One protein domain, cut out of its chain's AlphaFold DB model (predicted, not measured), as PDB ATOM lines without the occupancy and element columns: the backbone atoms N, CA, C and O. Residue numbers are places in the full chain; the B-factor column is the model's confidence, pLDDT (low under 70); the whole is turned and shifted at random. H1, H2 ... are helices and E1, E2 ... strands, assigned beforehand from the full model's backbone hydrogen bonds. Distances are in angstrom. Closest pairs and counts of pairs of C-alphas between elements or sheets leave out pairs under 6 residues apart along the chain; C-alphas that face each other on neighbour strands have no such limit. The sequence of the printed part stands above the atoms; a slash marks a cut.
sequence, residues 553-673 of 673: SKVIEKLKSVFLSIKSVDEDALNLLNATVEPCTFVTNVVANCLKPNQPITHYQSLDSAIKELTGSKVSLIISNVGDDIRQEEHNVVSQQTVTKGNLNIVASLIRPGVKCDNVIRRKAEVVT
ATOM      1  N   SER A 553       4.805  33.247   4.835       90.88
ATOM      2  CA  SER A 553       4.913  33.014   6.285       90.88
ATOM      3  C   SER A 553       4.099  34.032   7.093       90.88
ATOM      4  O   SER A 553       3.421  33.665   8.052       90.88
ATOM      5  N   LYS A 554       4.057  35.298   6.647       93.69
ATOM      6  CA  LYS A 554       3.241  36.348   7.277       93.69
ATOM      7  C   LYS A 554       1.749  36.092   7.096       93.69
ATOM      8  O   LYS A 554       0.968  36.359   8.008       93.69
ATOM      9  N   VAL A 555       1.344  35.574   5.934       95.56
ATOM     10  CA  VAL A 555      -0.048  35.175   5.680       95.56
ATOM     11  C   VAL A 555      -0.446  34.022   6.603       95.56
ATOM     12  O   VAL A 555      -1.535  34.045   7.170       95.56
ATOM     13  N   ILE A 556       0.440  33.051   6.824       95.19
ATOM     14  CA  ILE A 556       0.155  31.877   7.660       95.19
ATOM     15  C   ILE A 556       0.052  32.224   9.137       95.19
ATOM     16  O   ILE A 556      -0.854  31.731   9.800       95.19
ATOM     17  N   GLU A 557       0.906  33.107   9.652       94.81
ATOM     18  CA  GLU A 557       0.780  33.577  11.036       94.81
ATOM     19  C   GLU A 557      -0.538  34.338  11.260       94.81
ATOM     20  O   GLU A 557      -1.228  34.127  12.262       94.81
ATOM     21  N   LYS A 558      -0.983  35.137  10.280       96.62
ATOM     22  CA  LYS A 558      -2.317  35.759  10.327       96.62
ATOM     23  C   LYS A 558      -3.441  34.725  10.258       96.62
ATOM     24  O   LYS A 558      -4.390  34.814  11.034       96.62
ATOM     25  N   LEU A 559      -3.329  33.723   9.382       96.31
ATOM     26  CA  LEU A 559      -4.301  32.628   9.295       96.31
ATOM     27  C   LEU A 559      -4.381  31.856  10.616       96.31
ATOM     28  O   LEU A 559      -5.482  31.599  11.095       96.31
ATOM     29  N   LYS A 560      -3.244  31.536  11.248       96.00
ATOM     30  CA  LYS A 560      -3.198  30.916  12.579       96.00
ATOM     31  C   LYS A 560      -3.955  31.742  13.608       96.00
ATOM     32  O   LYS A 560      -4.769  31.185  14.334       96.00
ATOM     33  N   SER A 561      -3.740  33.056  13.639       95.69
ATOM     34  CA  SER A 561      -4.463  33.952  14.548       95.69
ATOM     35  C   SER A 561      -5.980  33.919  14.308       95.69
ATOM     36  O   SER A 561      -6.744  33.786  15.266       95.69
ATOM     37  N   VAL A 562      -6.423  33.939  13.045       95.94
ATOM     38  CA  VAL A 562      -7.845  33.789  12.687       95.94
ATOM     39  C   VAL A 562      -8.393  32.446  13.177       95.94
ATOM     40  O   VAL A 562      -9.435  32.416  13.830       95.94
ATOM     41  N   PHE A 563      -7.685  31.340  12.941       94.81
ATOM     42  CA  PHE A 563      -8.115  30.017  13.399       94.81
ATOM     43  C   PHE A 563      -8.133  29.890  14.931       94.81
ATOM     44  O   PHE A 563      -9.062  29.298  15.470       94.81
ATOM     45  N   LEU A 564      -7.175  30.482  15.649       94.00
ATOM     46  CA  LEU A 564      -7.156  30.494  17.120       94.00
ATOM     47  C   LEU A 564      -8.272  31.353  17.723       94.00
ATOM     48  O   LEU A 564      -8.770  31.047  18.804       94.00
ATOM     49  N   SER A 565      -8.714  32.402  17.023       92.31
ATOM     50  CA  SER A 565      -9.857  33.218  17.463       92.31
ATOM     51  C   SER A 565     -11.184  32.442  17.459       92.31
ATOM     52  O   SER A 565     -12.180  32.856  18.060       92.31
ATOM     53  N   ILE A 566     -11.194  31.281  16.804       89.00
ATOM     54  CA  ILE A 566     -12.362  30.457  16.581       89.00
ATOM     55  C   ILE A 566     -12.380  29.273  17.567       89.00
ATOM     56  O   ILE A 566     -11.572  28.351  17.495       89.00
ATOM     57  N   LYS A 567     -13.402  29.213  18.437       89.31
ATOM     58  CA  LYS A 567     -13.598  28.120  19.428       89.31
ATOM     59  C   LYS A 567     -13.728  26.709  18.825       89.31
ATOM     60  O   LYS A 567     -13.668  25.704  19.550       89.31
ATOM     61  N   SER A 568     -13.993  26.623  17.523       87.31
ATOM     62  CA  SER A 568     -14.174  25.358  16.815       87.31
ATOM     63  C   SER A 568     -12.866  24.730  16.331       87.31
ATOM     64  O   SER A 568     -12.904  23.612  15.823       87.31
ATOM     65  N   VAL A 569     -11.721  25.389  16.526       93.38
ATOM     66  CA  VAL A 569     -10.404  24.843  16.190       93.38
ATOM     67  C   VAL A 569      -9.762  24.204  17.422       93.38
ATOM     68  O   VAL A 569      -9.863  24.719  18.535       93.38
ATOM     69  N   ASP A 570      -9.145  23.042  17.233       92.50
ATOM     70  CA  ASP A 570      -8.264  22.413  18.216       92.50
ATOM     71  C   ASP A 570      -6.907  23.139  18.225       92.50
ATOM     72  O   ASP A 570      -6.129  23.044  17.271       92.50
ATOM     73  N   GLU A 571      -6.666  23.916  19.284       93.81
ATOM     74  CA  GLU A 571      -5.468  24.744  19.467       93.81
ATOM     75  C   GLU A 571      -4.183  23.905  19.507       93.81
ATOM     76  O   GLU A 571      -3.197  24.260  18.856       93.81
ATOM     77  N   ASP A 572      -4.207  22.755  20.184       92.19
ATOM     78  CA  ASP A 572      -3.049  21.864  20.277       92.19
ATOM     79  C   ASP A 572      -2.706  21.294  18.896       92.19
ATOM     80  O   ASP A 572      -1.540  21.270  18.491       92.19
ATOM     81  N   ALA A 573      -3.722  20.883  18.128       91.38
ATOM     82  CA  ALA A 573      -3.528  20.387  16.770       91.38
ATOM     83  C   ALA A 573      -3.026  21.481  15.812       91.38
ATOM     84  O   ALA A 573      -2.180  21.203  14.960       91.38
ATOM     85  N   LEU A 574      -3.524  22.715  15.940       93.56
ATOM     86  CA  LEU A 574      -3.107  23.846  15.108       93.56
ATOM     87  C   LEU A 574      -1.646  24.239  15.370       93.56
ATOM     88  O   LEU A 574      -0.903  24.508  14.424       93.56
ATOM     89  N   ASN A 575      -1.217  24.217  16.634       91.38
ATOM     90  CA  ASN A 575       0.154  24.543  17.030       91.38
ATOM     91  C   ASN A 575       1.188  23.522  16.523       91.38
ATOM     92  O   ASN A 575       2.360  23.860  16.364       91.38
ATOM     93  N   LEU A 576       0.763  22.293  16.210       91.81
ATOM     94  CA  LEU A 576       1.613  21.265  15.599       91.81
ATOM     95  C   LEU A 576       1.799  21.439  14.082       91.81
ATOM     96  O   LEU A 576       2.656  20.772  13.496       91.81
ATOM     97  N   LEU A 577       1.012  22.297  13.423       90.00
ATOM     98  CA  LEU A 577       1.122  22.504  11.981       90.00
ATOM     99  C   LEU A 577       2.296  23.426  11.635       90.00
ATOM    100  O   LEU A 577       2.454  24.527  12.167       90.00
ATOM    101  N   ASN A 578       3.107  22.967  10.680       84.69
ATOM    102  CA  ASN A 578       4.276  23.694  10.210       84.69
ATOM    103  C   ASN A 578       3.866  25.004   9.508       84.69
ATOM    104  O   ASN A 578       3.101  24.978   8.544       84.69
ATOM    105  N   ALA A 579       4.408  26.134   9.970       84.06
ATOM    106  CA  ALA A 579       4.154  27.458   9.401       84.06
ATOM    107  C   ALA A 579       4.865  27.709   8.058       84.06
ATOM    108  O   ALA A 579       4.600  28.715   7.412       84.06
ATOM    109  N   THR A 580       5.778  26.826   7.633       86.12
ATOM    110  CA  THR A 580       6.595  27.032   6.424       86.12
ATOM    111  C   THR A 580       5.976  26.476   5.139       86.12
ATOM    112  O   THR A 580       6.660  26.418   4.120       86.12
ATOM    113  N   VAL A 581       4.742  25.971   5.179       91.44
ATOM    114  CA  VAL A 581       4.057  25.414   3.995       91.44
ATOM    115  C   VAL A 581       3.329  26.508   3.215       91.44
ATOM    116  O   VAL A 581       3.157  27.596   3.722       91.44
ATOM    117  N   GLU A 582       2.869  26.252   1.994       95.25
ATOM    118  CA  GLU A 582       2.050  27.218   1.243       95.25
ATOM    119  C   GLU A 582       0.667  27.436   1.912       95.25
ATOM    120  O   GLU A 582       0.098  26.459   2.422       95.25
ATOM    121  N   PRO A 583       0.061  28.647   1.864       96.62
ATOM    122  CA  PRO A 583      -1.245  28.929   2.476       96.62
ATOM    123  C   PRO A 583      -2.353  27.933   2.106       96.62
ATOM    124  O   PRO A 583      -3.130  27.520   2.966       96.62
ATOM    125  N   CYS A 584      -2.395  27.479   0.851       97.31
ATOM    126  CA  CYS A 584      -3.344  26.464   0.395       97.31
ATOM    127  C   CYS A 584      -3.197  25.131   1.156       97.31
ATOM    128  O   CYS A 584      -4.178  24.550   1.636       97.31
ATOM    129  N   THR A 585      -1.958  24.653   1.298       96.62
ATOM    130  CA  THR A 585      -1.641  23.414   2.023       96.62
ATOM    131  C   THR A 585      -1.930  23.576   3.512       96.62
ATOM    132  O   THR A 585      -2.502  22.678   4.133       96.62
ATOM    133  N   PHE A 586      -1.596  24.741   4.073       97.31
ATOM    134  CA  PHE A 586      -1.884  25.072   5.464       97.31
ATOM    135  C   PHE A 586      -3.389  24.985   5.760       97.31
ATOM    136  O   PHE A 586      -3.801  24.186   6.600       97.31
ATOM    137  N   VAL A 587      -4.223  25.721   5.016       97.81
ATOM    138  CA  VAL A 587      -5.688  25.736   5.197       97.81
ATOM    139  C   VAL A 587      -6.292  24.345   4.995       97.81
ATOM    140  O   VAL A 587      -7.140  23.923   5.781       97.81
ATOM    141  N   THR A 588      -5.817  23.589   4.000       97.94
ATOM    142  CA  THR A 588      -6.269  22.208   3.758       97.94
ATOM    143  C   THR A 588      -6.018  21.305   4.970       97.94
ATOM    144  O   THR A 588      -6.907  20.546   5.367       97.94
ATOM    145  N   ASN A 589      -4.844  21.413   5.597       96.56
ATOM    146  CA  ASN A 589      -4.498  20.640   6.789       96.56
ATOM    147  C   ASN A 589      -5.307  21.067   8.019       96.56
ATOM    148  O   ASN A 589      -5.744  20.203   8.783       96.56
ATOM    149  N   VAL A 590      -5.543  22.371   8.193       96.69
ATOM    150  CA  VAL A 590      -6.358  22.898   9.297       96.69
ATOM    151  C   VAL A 590      -7.800  22.400   9.195       96.69
ATOM    152  O   VAL A 590      -8.336  21.866  10.165       96.69
ATOM    153  N   VAL A 591      -8.419  22.499   8.016       97.31
ATOM    154  CA  VAL A 591      -9.797  22.030   7.789       97.31
ATOM    155  C   VAL A 591      -9.919  20.516   7.990       97.31
ATOM    156  O   VAL A 591     -10.916  20.041   8.530       97.31
ATOM    157  N   ALA A 592      -8.902  19.744   7.595       95.81
ATOM    158  CA  ALA A 592      -8.903  18.290   7.741       95.81
ATOM    159  C   ALA A 592      -8.789  17.818   9.199       95.81
ATOM    160  O   ALA A 592      -9.479  16.873   9.600       95.81
ATOM    161  N   ASN A 593      -7.897  18.450   9.968       94.62
ATOM    162  CA  ASN A 593      -7.405  17.887  11.225       94.62
ATOM    163  C   ASN A 593      -7.767  18.716  12.459       94.62
ATOM    164  O   ASN A 593      -7.929  18.144  13.532       94.62
ATOM    165  N   CYS A 594      -7.894  20.035  12.324       94.88
ATOM    166  CA  CYS A 594      -8.038  20.938  13.467       94.88
ATOM    167  C   CYS A 594      -9.475  21.442  13.636       94.88
ATOM    168  O   CYS A 594      -9.883  21.766  14.749       94.88
ATOM    169  N   LEU A 595     -10.256  21.518  12.554       95.25
ATOM    170  CA  LEU A 595     -11.622  22.035  12.598       95.25
ATOM    171  C   LEU A 595     -12.601  20.977  13.136       95.25
ATOM    172  O   LEU A 595     -12.725  19.869  12.599       95.25
ATOM    173  N   LYS A 596     -13.334  21.322  14.198       94.69
ATOM    174  CA  LYS A 596     -14.392  20.463  14.743       94.69
ATOM    175  C   LYS A 596     -15.501  20.278  13.696       94.69
ATOM    176  O   LYS A 596     -15.869  21.241  13.018       94.69
ATOM    177  N   PRO A 597     -16.045  19.058  13.549       95.12
ATOM    178  CA  PRO A 597     -17.182  18.828  12.665       95.12
ATOM    179  C   PRO A 597     -18.447  19.527  13.194       95.12
ATOM    180  O   PRO A 597     -18.509  19.909  14.368       95.12
ATOM    181  N   ASN A 598     -19.464  19.648  12.339       93.88
ATOM    182  CA  ASN A 598     -20.822  20.093  12.674       93.88
ATOM    183  C   ASN A 598     -20.900  21.495  13.289       93.88
ATOM    184  O   ASN A 598     -21.655  21.720  14.238       93.88
ATOM    185  N   GLN A 599     -20.100  22.439  12.794       95.31
ATOM    186  CA  GLN A 599     -20.248  23.835  13.211       95.31
ATOM    187  C   GLN A 599     -21.370  24.519  12.417       95.31
ATOM    188  O   GLN A 599     -21.667  24.106  11.295       95.31
ATOM    189  N   PRO A 600     -21.995  25.577  12.967       94.75
ATOM    190  CA  PRO A 600     -22.994  26.358  12.240       94.75
ATOM    191  C   PRO A 600     -22.446  26.886  10.905       94.75
ATOM    192  O   PRO A 600     -21.310  27.341  10.847       94.75
ATOM    193  N   ILE A 601     -23.250  26.902   9.838       94.44
ATOM    194  CA  ILE A 601     -22.802  27.358   8.502       94.44
ATOM    195  C   ILE A 601     -22.264  28.797   8.531       94.44
ATOM    196  O   ILE A 601     -21.228  29.081   7.930       94.44
ATOM    197  N   THR A 602     -22.905  29.687   9.296       94.06
ATOM    198  CA  THR A 602     -22.463  31.082   9.491       94.06
ATOM    199  C   THR A 602     -21.035  31.178  10.022       94.06
ATOM    200  O   THR A 602     -20.297  32.113   9.714       94.06
ATOM    201  N   HIS A 603     -20.614  30.174  10.787       93.94
ATOM    202  CA  HIS A 603     -19.267  30.067  11.305       93.94
ATOM    203  C   HIS A 603     -18.248  29.814  10.192       93.94
ATOM    204  O   HIS A 603     -17.226  30.494  10.115       93.94
ATOM    205  N   TYR A 604     -18.545  28.867   9.299       95.94
ATOM    206  CA  TYR A 604     -17.686  28.577   8.155       95.94
ATOM    207  C   TYR A 604     -17.654  29.741   7.160       95.94
ATOM    208  O   TYR A 604     -16.595  30.024   6.615       95.94
ATOM    209  N   GLN A 605     -18.764  30.460   6.970       96.56
ATOM    210  CA  GLN A 605     -18.822  31.641   6.094       96.56
ATOM    211  C   GLN A 605     -17.934  32.791   6.596       96.56
ATOM    212  O   GLN A 605     -17.228  33.423   5.809       96.56
ATOM    213  N   SER A 606     -17.933  33.039   7.910       95.69
ATOM    214  CA  SER A 606     -17.037  34.023   8.534       95.69
ATOM    215  C   SER A 606     -15.567  33.635   8.340       95.69
ATOM    216  O   SER A 606     -14.748  34.450   7.915       95.69
ATOM    217  N   LEU A 607     -15.251  32.354   8.553       96.62
ATOM    218  CA  LEU A 607     -13.912  31.822   8.331       96.62
ATOM    219  C   LEU A 607     -13.474  31.920   6.857       96.62
ATOM    220  O   LEU A 607     -12.351  32.333   6.586       96.62
ATOM    221  N   ASP A 608     -14.345  31.577   5.904       97.94
ATOM    222  CA  ASP A 608     -14.069  31.696   4.465       97.94
ATOM    223  C   ASP A 608     -13.772  33.141   4.059       97.94
ATOM    224  O   ASP A 608     -12.822  33.393   3.319       97.94
ATOM    225  N   SER A 609     -14.529  34.099   4.600       97.75
ATOM    226  CA  SER A 609     -14.315  35.527   4.346       97.75
ATOM    227  C   SER A 609     -12.923  35.972   4.805       97.75
ATOM    228  O   SER A 609     -12.185  36.581   4.031       97.75
ATOM    229  N   ALA A 610     -12.518  35.580   6.017       97.38
ATOM    230  CA  ALA A 610     -11.193  35.893   6.551       97.38
ATOM    231  C   ALA A 610     -10.058  35.208   5.764       97.38
ATOM    232  O   ALA A 610      -9.017  35.815   5.511       97.38
ATOM    233  N   ILE A 611     -10.248  33.953   5.333       97.62
ATOM    234  CA  ILE A 611      -9.263  33.238   4.503       97.62
ATOM    235  C   ILE A 611      -9.115  33.920   3.138       97.62
ATOM    236  O   ILE A 611      -7.986  34.136   2.684       97.62
ATOM    237  N   LYS A 612     -10.222  34.286   2.486       98.00
ATOM    238  CA  LYS A 612     -10.201  34.984   1.195       98.00
ATOM    239  C   LYS A 612      -9.523  36.342   1.304       98.00
ATOM    240  O   LYS A 612      -8.695  36.660   0.455       98.00
ATOM    241  N   GLU A 613      -9.806  37.107   2.352       97.62
ATOM    242  CA  GLU A 613      -9.153  38.396   2.598       97.62
ATOM    243  C   GLU A 613      -7.633  38.234   2.757       97.62
ATOM    244  O   GLU A 613      -6.858  38.897   2.069       97.62
ATOM    245  N   LEU A 614      -7.191  37.287   3.592       97.38
ATOM    246  CA  LEU A 614      -5.769  37.070   3.872       97.38
ATOM    247  C   LEU A 614      -4.983  36.477   2.697       97.38
ATOM    248  O   LEU A 614      -3.778  36.701   2.594       97.38
ATOM    249  N   THR A 615      -5.641  35.713   1.826       97.00
ATOM    250  CA  THR A 615      -4.994  35.021   0.698       97.00
ATOM    251  C   THR A 615      -5.226  35.699  -0.652       97.00
ATOM    252  O   THR A 615      -4.791  35.175  -1.676       97.00
ATOM    253  N   GLY A 616      -5.913  36.847  -0.687       96.50
ATOM    254  CA  GLY A 616      -6.286  37.508  -1.940       96.50
ATOM    255  C   GLY A 616      -7.211  36.644  -2.804       96.50
ATOM    256  O   GLY A 616      -7.046  36.581  -4.017       96.50
ATOM    257  N   SER A 617      -8.148  35.930  -2.174       97.00
ATOM    258  CA  SER A 617      -9.089  34.975  -2.782       97.00
ATOM    259  C   SER A 617      -8.461  33.753  -3.461       97.00
ATOM    260  O   SER A 617      -9.179  32.968  -4.081       97.00
ATOM    261  N   LYS A 618      -7.146  33.537  -3.311       97.50
ATOM    262  CA  LYS A 618      -6.477  32.324  -3.805       97.50
ATOM    263  C   LYS A 618      -6.953  31.074  -3.085       97.50
ATOM    264  O   LYS A 618      -7.008  30.013  -3.692       97.50
ATOM    265  N   VAL A 619      -7.309  31.174  -1.804       98.31
ATOM    266  CA  VAL A 619      -7.864  30.062  -1.028       98.31
ATOM    267  C   VAL A 619      -9.293  30.397  -0.614       98.31
ATOM    268  O   VAL A 619      -9.582  31.507  -0.173       98.31
ATOM    269  N   SER A 620     -10.190  29.427  -0.760       98.50
ATOM    270  CA  SER A 620     -11.597  29.526  -0.371       98.50
ATOM    271  C   SER A 620     -12.115  28.195   0.162       98.50
ATOM    272  O   SER A 620     -11.567  27.128  -0.135       98.50
ATOM    273  N   LEU A 621     -13.168  28.248   0.969       98.44
ATOM    274  CA  LEU A 621     -13.864  27.083   1.490       98.44
ATOM    275  C   LEU A 621     -15.051  26.714   0.595       98.44
ATOM    276  O   LEU A 621     -15.752  27.572   0.065       98.44
ATOM    277  N   ILE A 622     -15.301  25.411   0.465       98.44
ATOM    278  CA  ILE A 622     -16.514  24.878  -0.165       98.44
ATOM    279  C   ILE A 622     -17.544  24.698   0.949       98.44
ATOM    280  O   ILE A 622     -17.405  23.791   1.774       98.44
ATOM    281  N   ILE A 623     -18.525  25.598   1.002       98.00
ATOM    282  CA  ILE A 623     -19.563  25.646   2.035       98.00
ATOM    283  C   ILE A 623     -20.913  25.489   1.347       98.00
ATOM    284  O   ILE A 623     -21.379  26.410   0.679       98.00
ATOM    285  N   SER A 624     -21.526  24.327   1.522       97.12
ATOM    286  CA  SER A 624     -22.830  23.999   0.945       97.12
ATOM    287  C   SER A 624     -23.941  24.318   1.941       97.12
ATOM    288  O   SER A 624     -23.806  24.046   3.140       97.12
ATOM    289  N   ASN A 625     -25.040  24.882   1.455       96.69
ATOM    290  CA  ASN A 625     -26.235  25.112   2.253       96.69
ATOM    291  C   ASN A 625     -27.081  23.843   2.329       96.69
ATOM    292  O   ASN A 625     -27.031  22.974   1.458       96.69
ATOM    293  N   VAL A 626     -27.891  23.748   3.384       93.38
ATOM    294  CA  VAL A 626     -28.903  22.693   3.477       93.38
ATOM    295  C   VAL A 626     -29.907  22.883   2.339       93.38
ATOM    296  O   VAL A 626     -30.479  23.962   2.204       93.38
ATOM    297  N   GLY A 627     -30.116  21.839   1.542       94.81
ATOM    298  CA  GLY A 627     -30.971  21.858   0.357       94.81
ATOM    299  C   GLY A 627     -30.235  22.006  -0.975       94.81
ATOM    300  O   GLY A 627     -30.862  21.779  -2.005       94.81
ATOM    301  N   ASP A 628     -28.937  22.326  -0.973       97.00
ATOM    302  CA  ASP A 628     -28.147  22.399  -2.208       97.00
ATOM    303  C   ASP A 628     -27.992  21.010  -2.845       97.00
ATOM    304  O   ASP A 628     -27.819  20.012  -2.143       97.00
ATOM    305  N   ASP A 629     -27.988  20.939  -4.176       97.50
ATOM    306  CA  ASP A 629     -27.742  19.685  -4.891       97.50
ATOM    307  C   ASP A 629     -26.330  19.142  -4.630       97.50
ATOM    308  O   ASP A 629     -25.334  19.877  -4.547       97.50
ATOM    309  N   ILE A 630     -26.214  17.816  -4.556       97.31
ATOM    310  CA  ILE A 630     -24.920  17.165  -4.376       97.31
ATOM    311  C   ILE A 630     -24.117  17.169  -5.678       97.31
ATOM    312  O   ILE A 630     -24.414  16.440  -6.622       97.31
ATOM    313  N   ARG A 631     -23.019  17.930  -5.683       97.69
ATOM    314  CA  ARG A 631     -22.000  17.930  -6.739       97.69
ATOM    315  C   ARG A 631     -20.866  16.982  -6.377       97.69
ATOM    316  O   ARG A 631     -20.158  17.209  -5.399       97.69
ATOM    317  N   GLN A 632     -20.676  15.913  -7.146       96.19
ATOM    318  CA  GLN A 632     -19.700  14.865  -6.815       96.19
ATOM    319  C   GLN A 632     -18.252  15.372  -6.819       96.19
ATOM    320  O   GLN A 632     -17.393  14.808  -6.142       96.19
ATOM    321  N   GLU A 633     -17.959  16.419  -7.579       96.88
ATOM    322  CA  GLU A 633     -16.666  17.089  -7.651       96.88
ATOM    323  C   GLU A 633     -16.342  17.891  -6.382       96.88
ATOM    324  O   GLU A 633     -15.189  17.888  -5.951       96.88
ATOM    325  N   GLU A 634     -17.348  18.495  -5.746       97.75
ATOM    326  CA  GLU A 634     -17.208  19.396  -4.591       97.75
ATOM    327  C   GLU A 634     -17.535  18.710  -3.258       97.75
ATOM    328  O   GLU A 634     -16.998  19.102  -2.221       97.75
ATOM    329  N   HIS A 635     -18.355  17.655  -3.274       98.38
ATOM    330  CA  HIS A 635     -18.890  17.002  -2.081       98.38
ATOM    331  C   HIS A 635     -18.430  15.544  -1.940       98.38
ATOM    332  O   HIS A 635     -18.329  14.780  -2.900       98.38
ATOM    333  N   ASN A 636     -18.176  15.150  -0.697       97.94
ATOM    334  CA  ASN A 636     -17.952  13.787  -0.251       97.94
ATOM    335  C   ASN A 636     -19.080  13.408   0.716       97.94
ATOM    336  O   ASN A 636     -19.160  13.938   1.824       97.94
ATOM    337  N   VAL A 637     -19.958  12.503   0.288       97.38
ATOM    338  CA  VAL A 637     -21.098  12.054   1.094       97.38
ATOM    339  C   VAL A 637     -20.602  11.094   2.173       97.38
ATOM    340  O   VAL A 637     -20.152   9.993   1.863       97.38
ATOM    341  N   VAL A 638     -20.662  11.513   3.439       96.81
ATOM    342  CA  VAL A 638     -20.162  10.720   4.580       96.81
ATOM    343  C   VAL A 638     -21.258   9.941   5.305       96.81
ATOM    344  O   VAL A 638     -20.960   8.987   6.019       96.81
ATOM    345  N   SER A 639     -22.519  10.333   5.129       95.06
ATOM    346  CA  SER A 639     -23.685   9.643   5.682       95.06
ATOM    347  C   SER A 639     -24.926   9.952   4.850       95.06
ATOM    348  O   SER A 639     -24.969  10.967   4.155       95.06
ATOM    349  N   GLN A 640     -25.935   9.091   4.952       95.31
ATOM    350  CA  GLN A 640     -27.244   9.284   4.336       95.31
ATOM    351  C   GLN A 640     -28.316   9.377   5.424       95.31
ATOM    352  O   GLN A 640     -28.275   8.622   6.398       95.31
ATOM    353  N   GLN A 641     -29.271  10.289   5.270       92.00
ATOM    354  CA  GLN A 641     -30.413  10.449   6.156       92.00
ATOM    355  C   GLN A 641     -31.693  10.013   5.441       92.00
ATOM    356  O   GLN A 641     -32.010  10.451   4.340       92.00
ATOM    357  N   THR A 642     -32.468   9.138   6.083       86.69
ATOM    358  CA  THR A 642     -33.788   8.769   5.567       86.69
ATOM    359  C   THR A 642     -34.774   9.898   5.840       86.69
ATOM    360  O   THR A 642     -34.956  10.300   6.990       86.69
ATOM    361  N   VAL A 643     -35.438  10.380   4.791       84.06
ATOM    362  CA  VAL A 643     -36.503  11.384   4.884       84.06
ATOM    363  C   VAL A 643     -37.822  10.789   4.407       84.06
ATOM    364  O   VAL A 643     -37.870  10.047   3.429       84.06
ATOM    365  N   THR A 644     -38.914  11.101   5.106       78.81
ATOM    366  CA  THR A 644     -40.269  10.672   4.720       78.81
ATOM    367  C   THR A 644     -40.861  11.538   3.606       78.81
ATOM    368  O   THR A 644     -41.794  11.108   2.930       78.81
ATOM    369  N   LYS A 645     -40.331  12.752   3.401       76.38
ATOM    370  CA  LYS A 645     -40.728  13.700   2.351       76.38
ATOM    371  C   LYS A 645     -39.570  14.666   2.063       76.38
ATOM    372  O   LYS A 645     -38.919  15.109   3.004       76.38
ATOM    373  N   GLY A 646     -39.339  15.015   0.796       82.94
ATOM    374  CA  GLY A 646     -38.302  15.971   0.381       82.94
ATOM    375  C   GLY A 646     -37.618  15.581  -0.929       82.94
ATOM    376  O   GLY A 646     -37.896  14.514  -1.479       82.94
ATOM    377  N   ASN A 647     -36.732  16.449  -1.420       86.88
ATOM    378  CA  ASN A 647     -35.873  16.137  -2.562       86.88
ATOM    379  C   ASN A 647     -34.779  15.162  -2.119       86.88
ATOM    380  O   ASN A 647     -34.220  15.302  -1.032       86.88
ATOM    381  N   LEU A 648     -34.493  14.167  -2.953       92.44
ATOM    382  CA  LEU A 648     -33.370  13.257  -2.744       92.44
ATOM    383  C   LEU A 648     -32.094  13.883  -3.310       92.44
ATOM    384  O   LEU A 648     -32.160  14.703  -4.223       92.44
ATOM    385  N   ASN A 649     -30.939  13.421  -2.827       93.38
ATOM    386  CA  ASN A 649     -29.626  13.798  -3.358       93.38
ATOM    387  C   ASN A 649     -29.263  15.287  -3.166       93.38
ATOM    388  O   ASN A 649     -28.527  15.869  -3.963       93.38
ATOM    389  N   ILE A 650     -29.770  15.874  -2.081       97.19
ATOM    390  CA  ILE A 650     -29.451  17.224  -1.608       97.19
ATOM    391  C   ILE A 650     -28.544  17.152  -0.376       97.19
ATOM    392  O   ILE A 650     -28.428  16.109   0.261       97.19
ATOM    393  N   VAL A 651     -27.905  18.256  -0.012       97.12
ATOM    394  CA  VAL A 651     -27.164  18.388   1.245       97.12
ATOM    395  C   VAL A 651     -28.165  18.505   2.394       97.12
ATOM    396  O   VAL A 651     -28.832  19.526   2.544       97.12
ATOM    397  N   ALA A 652     -28.256  17.485   3.243       95.50
ATOM    398  CA  ALA A 652     -29.027  17.527   4.485       95.50
ATOM    399  C   ALA A 652     -28.273  18.271   5.599       95.50
ATOM    400  O   ALA A 652     -28.866  19.032   6.363       95.50
ATOM    401  N   SER A 653     -26.954  18.077   5.699       96.69
ATOM    402  CA  SER A 653     -26.101  18.872   6.591       96.69
ATOM    403  C   SER A 653     -24.643  18.907   6.130       96.69
ATOM    404  O   SER A 653     -24.142  17.956   5.526       96.69
ATOM    405  N   LEU A 654     -23.952  20.009   6.432       97.69
ATOM    406  CA  LEU A 654     -22.515  20.165   6.209       97.69
ATOM    407  C   LEU A 654     -21.752  19.741   7.470       97.69
ATOM    408  O   LEU A 654     -21.817  20.416   8.496       97.69
ATOM    409  N   ILE A 655     -21.007  18.640   7.383       97.25
ATOM    410  CA  ILE A 655     -20.190  18.127   8.490       97.25
ATOM    411  C   ILE A 655     -18.885  18.918   8.588       97.25
ATOM    412  O   ILE A 655     -18.505  19.348   9.679       97.25
ATOM    413  N   ARG A 656     -18.195  19.114   7.456       97.50
ATOM    414  CA  ARG A 656     -16.964  19.914   7.347       97.50
ATOM    415  C   ARG A 656     -16.854  20.562   5.964       97.50
ATOM    416  O   ARG A 656     -17.146  19.891   4.973       97.50
ATOM    417  N   PRO A 657     -16.379  21.816   5.863       98.19
ATOM    418  CA  PRO A 657     -16.182  22.472   4.577       98.19
ATOM    419  C   PRO A 657     -15.070  21.802   3.755       98.19
ATOM    420  O   PRO A 657     -14.159  21.169   4.293       98.19
ATOM    421  N   GLY A 658     -15.144  21.958   2.434       98.31
ATOM    422  CA  GLY A 658     -14.045  21.634   1.522       98.31
ATOM    423  C   GLY A 658     -13.075  22.808   1.372       98.31
ATOM    424  O   GLY A 658     -13.296  23.875   1.941       98.31
ATOM    425  N   VAL A 659     -12.011  22.634   0.588       98.56
ATOM    426  CA  VAL A 659     -11.013  23.677   0.303       98.56
ATOM    427  C   VAL A 659     -10.736  23.731  -1.195       98.56
ATOM    428  O   VAL A 659     -10.456  22.704  -1.824       98.56
ATOM    429  N   LYS A 660     -10.780  24.941  -1.749       98.44
ATOM    430  CA  LYS A 660     -10.501  25.264  -3.147       98.44
ATOM    431  C   LYS A 660      -9.362  26.283  -3.199       98.44
ATOM    432  O   LYS A 660      -9.433  27.322  -2.547       98.44
ATOM    433  N   CYS A 661      -8.314  25.968  -3.953       98.06
ATOM    434  CA  CYS A 661      -7.148  26.828  -4.139       98.06
ATOM    435  C   CYS A 661      -6.975  27.146  -5.619       98.06
ATOM    436  O   CYS A 661      -6.895  26.213  -6.414       98.06
ATOM    437  N   ASP A 662      -6.941  28.425  -5.985       96.69
ATOM    438  CA  ASP A 662      -6.871  28.896  -7.376       96.69
ATOM    439  C   ASP A 662      -7.897  28.182  -8.268       96.69
ATOM    440  O   ASP A 662      -7.610  27.673  -9.348       96.69
ATOM    441  N   ASN A 663      -9.121  28.076  -7.752       95.31
ATOM    442  CA  ASN A 663     -10.231  27.329  -8.332       95.31
ATOM    443  C   ASN A 663     -10.076  25.798  -8.456       95.31
ATOM    444  O   ASN A 663     -11.011  25.136  -8.904       95.31
ATOM    445  N   VAL A 664      -8.979  25.210  -7.983       97.25
ATOM    446  CA  VAL A 664      -8.774  23.758  -7.928       97.25
ATOM    447  C   VAL A 664      -9.227  23.207  -6.578       97.25
ATOM    448  O   VAL A 664      -8.775  23.646  -5.520       97.25
ATOM    449  N   ILE A 665     -10.105  22.206  -6.596       98.06
ATOM    450  CA  ILE A 665     -10.594  21.541  -5.382       98.06
ATOM    451  C   ILE A 665      -9.462  20.693  -4.795       98.06
ATOM    452  O   ILE A 665      -9.056  19.685  -5.373       98.06
ATOM    453  N   ARG A 666      -8.945  21.095  -3.631       97.88
ATOM    454  CA  ARG A 666      -7.920  20.345  -2.885       97.88
ATOM    455  C   ARG A 666      -8.532  19.387  -1.876       97.88
ATOM    456  O   ARG A 666      -7.954  18.341  -1.592       97.88
ATOM    457  N   ARG A 667      -9.711  19.729  -1.355       98.00
ATOM    458  CA  ARG A 667     -10.489  18.894  -0.439       98.00
ATOM    459  C   ARG A 667     -11.977  19.076  -0.719       98.00
ATOM    460  O   ARG A 667     -12.445  20.206  -0.772       98.00
ATOM    461  N   LYS A 668     -12.717  17.975  -0.848       98.50
ATOM    462  CA  LYS A 668     -14.184  17.997  -0.957       98.50
ATOM    463  C   LYS A 668     -14.831  18.272   0.401       98.50
ATOM    464  O   LYS A 668     -14.286  17.857   1.424       98.50
ATOM    465  N   ALA A 669     -15.978  18.939   0.407       98.44
ATOM    466  CA  ALA A 669     -16.775  19.142   1.611       98.44
ATOM    467  C   ALA A 669     -17.396  17.819   2.072       98.44
ATOM    468  O   ALA A 669     -17.889  17.049   1.253       98.44
ATOM    469  N   GLU A 670     -17.372  17.541   3.369       98.38
ATOM    470  CA  GLU A 670     -18.022  16.363   3.946       98.38
ATOM    471  C   GLU A 670     -19.471  16.709   4.272       98.38
ATOM    472  O   GLU A 670     -19.731  17.596   5.088       98.38
ATOM    473  N   VAL A 671     -20.411  16.010   3.641       98.25
ATOM    474  CA  VAL A 671     -21.847  16.298   3.748       98.25
ATOM    475  C   VAL A 671     -22.648  15.043   4.072       98.25
ATOM    476  O   VAL A 671     -22.259  13.925   3.724       98.25
ATOM    477  N   VAL A 672     -23.779  15.237   4.740       96.56
ATOM    478  CA  VAL A 672     -24.845  14.237   4.867       96.56
ATOM    479  C   VAL A 672     -25.877  14.523   3.794       96.56
ATOM    480  O   VAL A 672     -26.193  15.690   3.571       96.56
ATOM    481  N   THR A 673     -26.390  13.474   3.160       94.56
ATOM    482  CA  THR A 673     -27.425  13.575   2.121       94.56
ATOM    483  C   THR A 673     -28.747  13.008   2.559       94.56
ATOM    484  O   THR A 673     -28.698  11.894   3.128       94.56
TER     485      THR A 673
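This is residues 553 to 673 of the 673 residues of an uncharacterized protein of Gammaproteobacteria bacterium (UniProt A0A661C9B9). Two small three-stranded sheets, E1 E4 E5 and E2 E6 E3, are joined end to end with a kink, where E3 runs on into E4 and E5 into E6; the helices gather at one end, and a loop of residues 640 to 652 reaches out at the other. H3 covers one face of the sheet E1 E4 E5, H4 is beside its strand E1, and H1 and the short H2 are farther out. The printed part has 121 residues, with four named helices followed by six named strands, and its class is mixed, helices and strands. The sheet E1 E4 E5 is antiparallel and the sheet E2 E6 E3 is mixed. The whole is compact, with a radius of gyration of the C-alphas of 14.7 A, yet elongated, spanning 50 by 28 by 20 A.

Start at H1, residues 553 to 564: it touches H4, residues 601 to 615, opposite ways at a shallow tilt of 16 degrees, with the C-alphas of Val 555 and Leu 614 closest at 6.3 A. H2, residues 571 to 575, is close to but not clearly touching H3, residues 583 to 593; their closest C-alphas, of Leu 574 and Val 590, are 6.7 A apart. Next find E1, residues 619 to 622, E4, residues 658 to 661, and E5, residues 664 to 667. H3 on one face of their sheet makes two layers, a helix layer on a strand layer: it is over E4, at a height of 8.5 A, and runs along the strands. H4 is at this sheet's level; the C-alphas of Asp 608 and Leu 621 are the closest to E1, 5.5 A apart. Between E1 and E4, look for N 620 and O 660, 2.9 A apart; in the hairpin E4 and E5, N 661 and O 664 are 2.8 A apart. E3, residues 653 to 656, runs on into E4, and E5 into E6, residues 669 to 672, each at 56 degrees. E6 is parallel to E2, residues 635 to 639, with N 636 and O 669 2.7 A apart, and antiparallel to E3, with N 655 and O 670 2.8 A apart. In H1, H2, H3 and H4 every O i to N i+4 pair is within hydrogen-bond range.

Find C-alpha 553 at (4.913, 33.014, 6.285), where H1 begins its 16.4 A. H3 is 15.4 A long, and H4 runs 20.9 A from C-alpha 601 at (-22.802, 27.358, 8.502). E2, the longest strand by residues, measures 11.7 A, and E6 ends at C-alpha 672, (-24.845, 14.237, 4.867).

The C-alphas farthest apart, those of Lys 554 and Thr 644, are 50.6 A apart. The printed part has no cut and ends at the chain's last residue, 673. The links E1 to E2 and E2 to E3 are long. No printed residue is under 70 in pLDDT.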